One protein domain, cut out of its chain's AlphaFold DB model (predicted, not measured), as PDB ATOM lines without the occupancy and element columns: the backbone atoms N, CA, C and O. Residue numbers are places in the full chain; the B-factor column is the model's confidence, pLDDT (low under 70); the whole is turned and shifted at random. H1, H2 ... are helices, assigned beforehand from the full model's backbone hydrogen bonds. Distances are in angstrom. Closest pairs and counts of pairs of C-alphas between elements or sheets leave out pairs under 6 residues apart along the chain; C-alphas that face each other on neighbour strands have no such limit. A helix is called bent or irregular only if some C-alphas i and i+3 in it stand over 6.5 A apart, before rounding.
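Overview. This is residues 24 to 91 of the 92 residues of an uncharacterized protein of Roseobacter ponti (UniProt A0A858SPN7). What shape do these atoms make? A wide, open U: two long helices, H2 and H1, are its arms, with no contact between them, and the loop of residues 48 to 62 is its base. After that loop H2 folds back toward the end where H1 began, and the space between the arms is empty. How is it made up? The printed part has 68 residues with two named helices, H1 then H2, and no named strand; the class is all helix. How large is it? It is extended and flat, with a radius of gyration of the C-alphas of 18.9 A and spans of 55 by 36 by 14 A.

Arrangement. How does the longest helix stand to the other? H2, residues 63 to 89, and H1, residues 24 to 47, are apart, with no C-alpha of the one within 8 A of the other. What joins them? A long link of 15 residues, 48 to 62, runs from H1 to H2. Are their backbones well formed? In H1 and H2 every O i to N i+4 pair is within hydrogen-bond range.

Along the chain. Where is H2? Its C-alphas run from Ala 63 at (35.056, 118.683, -63.914) to Ala 89 at (43.759, 141.324, -33.848), 38.6 A. Where is H1? It runs from Ala 24 at (20.186, 153.610, -44.004) to Asp 47 at (14.947, 123.242, -60.113), 34.8 A between these C-alphas.

Size, cuts and confidence. How far does it reach? The two C-alphas farthest apart, those of Gly 53 and Gly 91, are 56.3 A apart. Is it cut, or bent? The printed part has no cut, and neither helix is bent. Where is confidence low? The mean pLDDT of the printed part is 74.6, and residues 47 to 68 and 87 to 91 of this model are under 70.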
ATOM      1  N   ALA A  24      21.482 154.247 -44.239       71.75
ATOM      2  CA  ALA A  24      20.186 153.610 -44.004       71.75
ATOM      3  C   ALA A  24      19.543 153.106 -45.312       71.75
ATOM      4  O   ALA A  24      19.003 152.003 -45.353       71.75
ATOM      5  N   GLY A  25      19.667 153.873 -46.401       74.12
ATOM      6  CA  GLY A  25      19.188 153.460 -47.725       74.12
ATOM      7  C   GLY A  25      20.006 152.313 -48.328       74.12
ATOM      8  O   GLY A  25      19.439 151.380 -48.888       74.12
ATOM      9  N   LEU A  26      21.332 152.338 -48.153       85.31
ATOM     10  CA  LEU A  26      22.219 151.268 -48.618       85.31
ATOM     11  C   LEU A  26      21.970 149.955 -47.877       85.31
ATOM     12  O   LEU A  26      21.880 148.916 -48.518       85.31
ATOM     13  N   ALA A  27      21.792 149.990 -46.556       85.19
ATOM     14  CA  ALA A  27      21.495 148.793 -45.770       85.19
ATOM     15  C   ALA A  27      20.186 148.118 -46.217       85.19
ATOM     16  O   ALA A  27      20.115 146.892 -46.280       85.19
ATOM     17  N   PHE A  28      19.174 148.907 -46.591       88.44
ATOM     18  CA  PHE A  28      17.923 148.377 -47.127       88.44
ATOM     19  C   PHE A  28      18.109 147.720 -48.501       88.44
ATOM     20  O   PHE A  28      17.638 146.606 -48.719       88.44
ATOM     21  N   ILE A  29      18.831 148.378 -49.413       91.25
ATOM     22  CA  ILE A  29      19.106 147.849 -50.759       91.25
ATOM     23  C   ILE A  29      19.933 146.563 -50.672       91.25
ATOM     24  O   ILE A  29      19.597 145.571 -51.311       91.25
ATOM     25  N   VAL A  30      20.980 146.557 -49.846       93.19
ATOM     26  CA  VAL A  30      21.826 145.381 -49.623       93.19
ATOM     27  C   VAL A  30      21.014 144.251 -48.988       93.19
ATOM     28  O   VAL A  30      21.080 143.121 -49.464       93.19
ATOM     29  N   GLY A  31      20.183 144.548 -47.984       94.38
ATOM     30  CA  GLY A  31      19.289 143.560 -47.375       94.38
ATOM     31  C   GLY A  31      18.323 142.937 -48.385       94.38
ATOM     32  O   GLY A  31      18.197 141.716 -48.446       94.38
ATOM     33  N   ALA A  32      17.694 143.755 -49.233       92.94
ATOM     34  CA  ALA A  32      16.800 143.274 -50.283       92.94
ATOM     35  C   ALA A  32      17.536 142.421 -51.331       92.94
ATOM     36  O   ALA A  32      17.025 141.375 -51.731       92.94
ATOM     37  N   LEU A  33      18.746 142.816 -51.742       96.00
ATOM     38  CA  LEU A  33      19.559 142.040 -52.684       96.00
ATOM     39  C   LEU A  33      19.920 140.658 -52.134       96.00
ATOM     40  O   LEU A  33      19.801 139.672 -52.859       96.00
ATOM     41  N   VAL A  34      20.300 140.568 -50.858       95.88
ATOM     42  CA  VAL A  34      20.606 139.281 -50.213       95.88
ATOM     43  C   VAL A  34      19.383 138.360 -50.219       95.88
ATOM     44  O   VAL A  34      19.510 137.177 -50.533       95.88
ATOM     45  N   VAL A  35      18.187 138.895 -49.948       96.56
ATOM     46  CA  VAL A  35      16.937 138.119 -50.012       96.56
ATOM     47  C   VAL A  35      16.661 137.628 -51.436       96.56
ATOM     48  O   VAL A  35      16.360 136.451 -51.622       96.56
ATOM     49  N   VAL A  36      16.799 138.492 -52.447       96.44
ATOM     50  CA  VAL A  36      16.586 138.117 -53.856       96.44
ATOM     51  C   VAL A  36      17.553 137.014 -54.288       96.44
ATOM     52  O   VAL A  36      17.118 136.021 -54.867       96.44
ATOM     53  N   VAL A  37      18.843 137.142 -53.967       95.38
ATOM     54  CA  VAL A  37      19.853 136.121 -54.288       95.38
ATOM     55  C   VAL A  37      19.549 134.805 -53.572       95.38
ATOM     56  O   VAL A  37      19.616 133.752 -54.200       95.38
ATOM     57  N   GLY A  38      19.146 134.848 -52.298       94.94
ATOM     58  CA  GLY A  38      18.750 133.654 -51.546       94.94
ATOM     59  C   GLY A  38      17.548 132.933 -52.161       94.94
ATOM     60  O   GLY A  38      17.561 131.710 -52.277       94.94
ATOM     61  N   VAL A  39      16.538 133.678 -52.621       93.94
ATOM     62  CA  VAL A  39      15.360 133.106 -53.294       93.94
ATOM     63  C   VAL A  39      15.727 132.524 -54.657       93.94
ATOM     64  O   VAL A  39      15.304 131.414 -54.968       93.94
ATOM     65  N   LEU A  40      16.534 133.222 -55.460       91.00
ATOM     66  CA  LEU A  40      16.989 132.710 -56.756       91.00
ATOM     67  C   LEU A  40      17.846 131.451 -56.598       91.00
ATOM     68  O   LEU A  40      17.643 130.489 -57.333       91.00
ATOM     69  N   ALA A  41      18.747 131.422 -55.614       87.81
ATOM     70  CA  ALA A  41      19.538 130.241 -55.291       87.81
ATOM     71  C   ALA A  41      18.656 129.083 -54.798       87.81
ATOM     72  O   ALA A  41      18.872 127.943 -55.196       87.81
ATOM     73  N   TRP A  42      17.636 129.363 -53.981       85.75
ATOM     74  CA  TRP A  42      16.696 128.350 -53.497       85.75
ATOM     75  C   TRP A  42      15.839 127.763 -54.627       85.75
ATOM     76  O   TRP A  42      15.683 126.548 -54.697       85.75
ATOM     77  N   ILE A  43      15.338 128.603 -55.539       85.75
ATOM     78  CA  ILE A  43      14.582 128.159 -56.719       85.75
ATOM     79  C   ILE A  43      15.489 127.389 -57.678       85.75
ATOM     80  O   ILE A  43      15.091 126.327 -58.133       85.75
ATOM     81  N   MET A  44      16.705 127.869 -57.957       81.25
ATOM     82  CA  MET A  44      17.642 127.140 -58.816       81.25
ATOM     83  C   MET A  44      18.045 125.797 -58.211       81.25
ATOM     84  O   MET A  44      18.073 124.804 -58.923       81.25
ATOM     85  N   LEU A  45      18.283 125.726 -56.901       76.44
ATOM     86  CA  LEU A  45      18.541 124.458 -56.217       76.44
ATOM     87  C   LEU A  45      17.317 123.528 -56.270       76.44
ATOM     88  O   LEU A  45      17.468 122.332 -56.505       76.44
ATOM     89  N   ALA A  46      16.105 124.057 -56.102       71.56
ATOM     90  CA  ALA A  46      14.878 123.273 -56.241       71.56
ATOM     91  C   ALA A  46      14.658 122.774 -57.685       71.56
ATOM     92  O   ALA A  46      14.210 121.644 -57.881       71.56
ATOM     93  N   ASP A  47      15.022 123.578 -58.686       61.94
ATOM     94  CA  ASP A  47      14.947 123.242 -60.113       61.94
ATOM     95  C   ASP A  47      16.038 122.245 -60.538       61.94
ATOM     96  O   ASP A  47      15.790 121.367 -61.363       61.94
ATOM     97  N   THR A  48      17.209 122.253 -59.884       56.69
ATOM     98  CA  THR A  48      18.245 121.221 -60.105       56.69
ATOM     99  C   THR A  48      17.788 119.803 -59.734       56.69
ATOM    100  O   THR A  48      18.404 118.829 -60.161       56.69
ATOM    101  N   GLY A  49      16.685 119.662 -58.985       55.09
ATOM    102  CA  GLY A  49      16.047 118.376 -58.690       55.09
ATOM    103  C   GLY A  49      15.011 117.910 -59.724       55.09
ATOM    104  O   GLY A  49      14.560 116.769 -59.639       55.09
ATOM    105  N   SER A  50      14.624 118.749 -60.692       52.66
ATOM    106  CA  SER A  50      13.610 118.435 -61.711       52.66
ATOM    107  C   SER A  50      14.183 118.568 -63.119       52.66
ATOM    108  O   SER A  50      13.794 119.417 -63.914       52.66
ATOM    109  N   SER A  51      15.093 117.655 -63.459       59.88
ATOM    110  CA  SER A  51      15.415 117.381 -64.859       59.88
ATOM    111  C   SER A  51      14.168 116.905 -65.607       59.88
ATOM    112  O   SER A  51      13.733 115.766 -65.447       59.88
ATOM    113  N   SER A  52      13.635 117.737 -66.497       58.72
ATOM    114  CA  SER A  52      12.879 117.244 -67.648       58.72
ATOM    115  C   SER A  52      13.113 118.155 -68.849       58.72
ATOM    116  O   SER A  52      12.554 119.246 -68.919       58.72
ATOM    117  N   GLY A  53      13.941 117.709 -69.801       51.78
ATOM    118  CA  GLY A  53      14.029 118.377 -71.102       51.78
ATOM    119  C   GLY A  53      15.246 118.100 -71.980       51.78
ATOM    120  O   GLY A  53      15.186 118.399 -73.166       51.78
ATOM    121  N   GLY A  54      16.318 117.505 -71.462       46.28
ATOM    122  CA  GLY A  54      17.449 117.093 -72.287       46.28
ATOM    123  C   GLY A  54      18.534 116.487 -71.422       46.28
ATOM    124  O   GLY A  54      19.137 117.190 -70.619       46.28
ATOM    125  N   ASP A  55      18.763 115.187 -71.575       55.50
ATOM    126  CA  ASP A  55      20.020 114.566 -71.177       55.50
ATOM    127  C   ASP A  55      21.135 115.239 -71.988       55.50
ATOM    128  O   ASP A  55      21.446 114.851 -73.113       55.50
ATOM    129  N   VAL A  56      21.676 116.332 -71.453       57.75
ATOM    130  CA  VAL A  56      23.016 116.758 -71.811       57.75
ATOM    131  C   VAL A  56      23.915 115.940 -70.904       57.75
ATOM    132  O   VAL A  56      24.218 116.341 -69.781       57.75
ATOM    133  N   THR A  57      24.326 114.771 -71.389       54.09
ATOM    134  CA  THR A  57      25.506 114.083 -70.874       54.09
ATOM    135  C   THR A  57      26.686 115.014 -71.142       54.09
ATOM    136  O   THR A  57      27.350 114.949 -72.175       54.09
ATOM    137  N   ILE A  58      26.902 115.971 -70.240       56.31
ATOM    138  CA  ILE A  58      28.141 116.727 -70.176       56.31
ATOM    139  C   ILE A  58      29.111 115.782 -69.477       56.31
ATOM    140  O   ILE A  58      29.274 115.816 -68.258       56.31
ATOM    141  N   SER A  59      29.722 114.885 -70.248       54.16
ATOM    142  CA  SER A  59      30.985 114.278 -69.840       54.16
ATOM    143  C   SER A  59      32.002 115.413 -69.791       54.16
ATOM    144  O   SER A  59      32.645 115.740 -70.785       54.16
ATOM    145  N   VAL A  60      32.063 116.114 -68.657       54.97
ATOM    146  CA  VAL A  60      33.116 117.090 -68.406       54.97
ATOM    147  C   VAL A  60      34.345 116.271 -68.027       54.97
ATOM    148  O   VAL A  60      34.596 116.013 -66.852       54.97
ATOM    149  N   GLU A  61      35.133 115.870 -69.023       56.38
ATOM    150  CA  GLU A  61      36.489 115.338 -68.813       56.38
ATOM    151  C   GLU A  61      37.407 116.321 -68.032       56.38
ATOM    152  O   GLU A  61      38.533 115.967 -67.702       56.38
ATOM    153  N   GLY A  62      36.931 117.535 -67.712       51.34
ATOM    154  CA  GLY A  62      37.579 118.556 -66.880       51.34
ATOM    155  C   GLY A  62      36.937 118.837 -65.510       51.34
ATOM    156  O   GLY A  62      37.554 119.550 -64.730       51.34
ATOM    157  N   ALA A  63      35.779 118.261 -65.136       53.41
ATOM    158  CA  ALA A  63      35.056 118.683 -63.914       53.41
ATOM    159  C   ALA A  63      35.867 118.476 -62.631       53.41
ATOM    160  O   ALA A  63      35.659 119.174 -61.640       53.41
ATOM    161  N   ALA A  64      36.805 117.529 -62.650       58.09
ATOM    162  CA  ALA A  64      37.769 117.344 -61.575       58.09
ATOM    163  C   ALA A  64      38.774 118.509 -61.480       58.09
ATOM    164  O   ALA A  64      39.100 118.938 -60.376       58.09
ATOM    165  N   ASP A  65      39.221 119.046 -62.615       58.97
ATOM    166  CA  ASP A  65      40.132 120.191 -62.719       58.97
ATOM    167  C   ASP A  65      39.429 121.504 -62.347       58.97
ATOM    168  O   ASP A  65      39.971 122.305 -61.585       58.97
ATOM    169  N   GLU A  66      38.183 121.712 -62.787       59.00
ATOM    170  CA  GLU A  66      37.421 122.903 -62.392       59.00
ATOM    171  C   GLU A  66      36.994 122.862 -60.918       59.00
ATOM    172  O   GLU A  66      37.023 123.895 -60.244       59.00
ATOM    173  N   ALA A  67      36.659 121.685 -60.381       60.97
ATOM    174  CA  ALA A  67      36.417 121.515 -58.949       60.97
ATOM    175  C   ALA A  67      37.694 121.744 -58.124       60.97
ATOM    176  O   ALA A  67      37.624 122.374 -57.068       60.97
ATOM    177  N   ALA A  68      38.858 121.298 -58.609       67.81
ATOM    178  CA  ALA A  68      40.146 121.568 -57.969       67.81
ATOM    179  C   ALA A  68      40.502 123.064 -58.007       67.81
ATOM    180  O   ALA A  68      40.930 123.620 -56.995       67.81
ATOM    181  N   GLY A  69      40.259 123.744 -59.132       72.06
ATOM    182  CA  GLY A  69      40.446 125.191 -59.259       72.06
ATOM    183  C   GLY A  69      39.504 125.993 -58.355       72.06
ATOM    184  O   GLY A  69      39.931 126.950 -57.707       72.06
ATOM    185  N   ALA A  70      38.241 125.574 -58.247       70.56
ATOM    186  CA  ALA A  70      37.275 126.170 -57.329       70.56
ATOM    187  C   ALA A  70      37.662 125.936 -55.859       70.56
ATOM    188  O   ALA A  70      37.599 126.868 -55.060       70.56
ATOM    189  N   ALA A  71      38.118 124.731 -55.504       77.31
ATOM    190  CA  ALA A  71      38.597 124.418 -54.160       77.31
ATOM    191  C   ALA A  71      39.825 125.262 -53.780       77.31
ATOM    192  O   ALA A  71      39.834 125.882 -52.720       77.31
ATOM    193  N   ALA A  72      40.808 125.382 -54.678       80.44
ATOM    194  CA  ALA A  72      41.989 126.218 -54.462       80.44
ATOM    195  C   ALA A  72      41.636 127.711 -54.323       80.44
ATOM    196  O   ALA A  72      42.217 128.419 -53.501       80.44
ATOM    197  N   ALA A  73      40.657 128.200 -55.090       81.19
ATOM    198  CA  ALA A  73      40.164 129.571 -54.961       81.19
ATOM    199  C   ALA A  73      39.467 129.812 -53.611       81.19
ATOM    200  O   ALA A  73      39.647 130.869 -53.005       81.19
ATOM    201  N   VAL A  74      38.707 128.828 -53.119       85.50
ATOM    202  CA  VAL A  74      38.065 128.877 -51.797       85.50
ATOM    203  C   VAL A  74      39.107 128.838 -50.676       85.50
ATOM    204  O   VAL A  74      39.015 129.645 -49.753       85.50
ATOM    205  N   GLU A  75      40.129 127.985 -50.766       85.62
ATOM    206  CA  GLU A  75      41.242 127.952 -49.803       85.62
ATOM    207  C   GLU A  75      42.044 129.261 -49.799       85.62
ATOM    208  O   GLU A  75      42.395 129.777 -48.736       85.62
ATOM    209  N   GLY A  76      42.300 129.847 -50.972       85.81
ATOM    210  CA  GLY A  76      42.954 131.151 -51.085       85.81
ATOM    211  C   GLY A  76      42.129 132.278 -50.457       85.81
ATOM    212  O   GLY A  76      42.671 133.119 -49.738       85.81
ATOM    213  N   ALA A  77      40.812 132.271 -50.673       83.75
ATOM    214  CA  ALA A  77      39.901 133.233 -50.060       83.75
ATOM    215  C   ALA A  77      39.811 133.060 -48.534       83.75
ATOM    216  O   ALA A  77      39.810 134.055 -47.809       83.75
ATOM    217  N   ALA A  78      39.782 131.819 -48.042       87.00
ATOM    218  CA  ALA A  78      39.769 131.518 -46.613       87.00
ATOM    219  C   ALA A  78      41.052 132.005 -45.922       87.00
ATOM    220  O   ALA A  78      40.969 132.722 -44.927       87.00
ATOM    221  N   ASN A  79      42.223 131.722 -46.501       87.50
ATOM    222  CA  ASN A  79      43.503 132.203 -45.972       87.50
ATOM    223  C   ASN A  79      43.608 133.737 -45.980       87.50
ATOM    224  O   ASN A  79      44.153 134.328 -45.050       87.50
ATOM    225  N   ALA A  80      43.075 134.407 -47.007       85.56
ATOM    226  CA  ALA A  80      43.055 135.870 -47.055       85.56
ATOM    227  C   ALA A  80      42.160 136.476 -45.959       85.56
ATOM    228  O   ALA A  80      42.498 137.512 -45.388       85.56
ATOM    229  N   VAL A  81      41.031 135.828 -45.655       86.69
ATOM    230  CA  VAL A  81      40.149 136.217 -44.546       86.69
ATOM    231  C   VAL A  81      40.833 135.996 -43.200       86.69
ATOM    232  O   VAL A  81      40.780 136.888 -42.356       86.69
ATOM    233  N   GLU A  82      41.500 134.860 -43.007       85.06
ATOM    234  CA  GLU A  82      42.223 134.552 -41.770       85.06
ATOM    235  C   GLU A  82      43.352 135.561 -41.518       85.06
ATOM    236  O   GLU A  82      43.379 136.196 -40.466       85.06
ATOM    237  N   GLY A  83      44.176 135.852 -42.529       80.88
ATOM    238  CA  GLY A  83      45.220 136.876 -42.417       80.88
ATOM    239  C   GLY A  83      44.679 138.293 -42.172       80.88
ATOM    240  O   GLY A  83      45.306 139.089 -41.474       80.88
ATOM    241  N   ALA A  84      43.496 138.626 -42.698       82.88
ATOM    242  CA  ALA A  84      42.842 139.905 -42.413       82.88
ATOM    243  C   ALA A  84      42.302 139.983 -40.972       82.88
ATOM    244  O   ALA A  84      42.317 141.061 -40.373       82.88
ATOM    245  N   VAL A  85      41.839 138.863 -40.413       83.38
ATOM    246  CA  VAL A  85      41.382 138.758 -39.019       83.38
ATOM    247  C   VAL A  85      42.560 138.835 -38.051       83.38
ATOM    248  O   VAL A  85      42.489 139.586 -37.078       83.38
ATOM    249  N   GLU A  86      43.651 138.124 -38.328       80.75
ATOM    250  CA  GLU A  86      44.865 138.164 -37.507       80.75
ATOM    251  C   GLU A  86      45.502 139.560 -37.523       80.75
ATOM    252  O   GLU A  86      45.776 140.124 -36.464       80.75
ATOM    253  N   GLY A  87      45.606 140.198 -38.695       67.69
ATOM    254  CA  GLY A  87      46.103 141.574 -38.806       67.69
ATOM    255  C   GLY A  87      45.217 142.620 -38.114       67.69
ATOM    256  O   GLY A  87      45.708 143.666 -37.688       67.69
ATOM    257  N   ALA A  88      43.919 142.345 -37.959       68.94
ATOM    258  CA  ALA A  88      43.014 143.174 -37.165       68.94
ATOM    259  C   ALA A  88      43.131 142.908 -35.650       68.94
ATOM    260  O   ALA A  88      42.820 143.798 -34.857       68.94
ATOM    261  N   ALA A  89      43.579 141.716 -35.245       64.19
ATOM    262  CA  ALA A  89      43.759 141.324 -33.848       64.19
ATOM    263  C   ALA A  89      45.120 141.751 -33.268       64.19
ATOM    264  O   ALA A  89      45.193 142.078 -32.087       64.19
ATOM    265  N   GLU A  90      46.176 141.798 -34.085       62.72
ATOM    266  CA  GLU A  90      47.516 142.272 -33.685       62.72
ATOM    267  C   GLU A  90      47.663 143.808 -33.728       62.72
ATOM    268  O   GLU A  90      48.664 144.360 -33.275       62.72
ATOM    269  N   GLY A  91      46.667 144.514 -34.276       57.59
ATOM    270  CA  GLY A  91      46.637 145.974 -34.424       57.59
ATOM    271  C   GLY A  91      46.091 146.763 -33.223       57.59
ATOM    272  O   GLY A  91      45.768 147.943 -33.393       57.59
TER     273      GLY A  91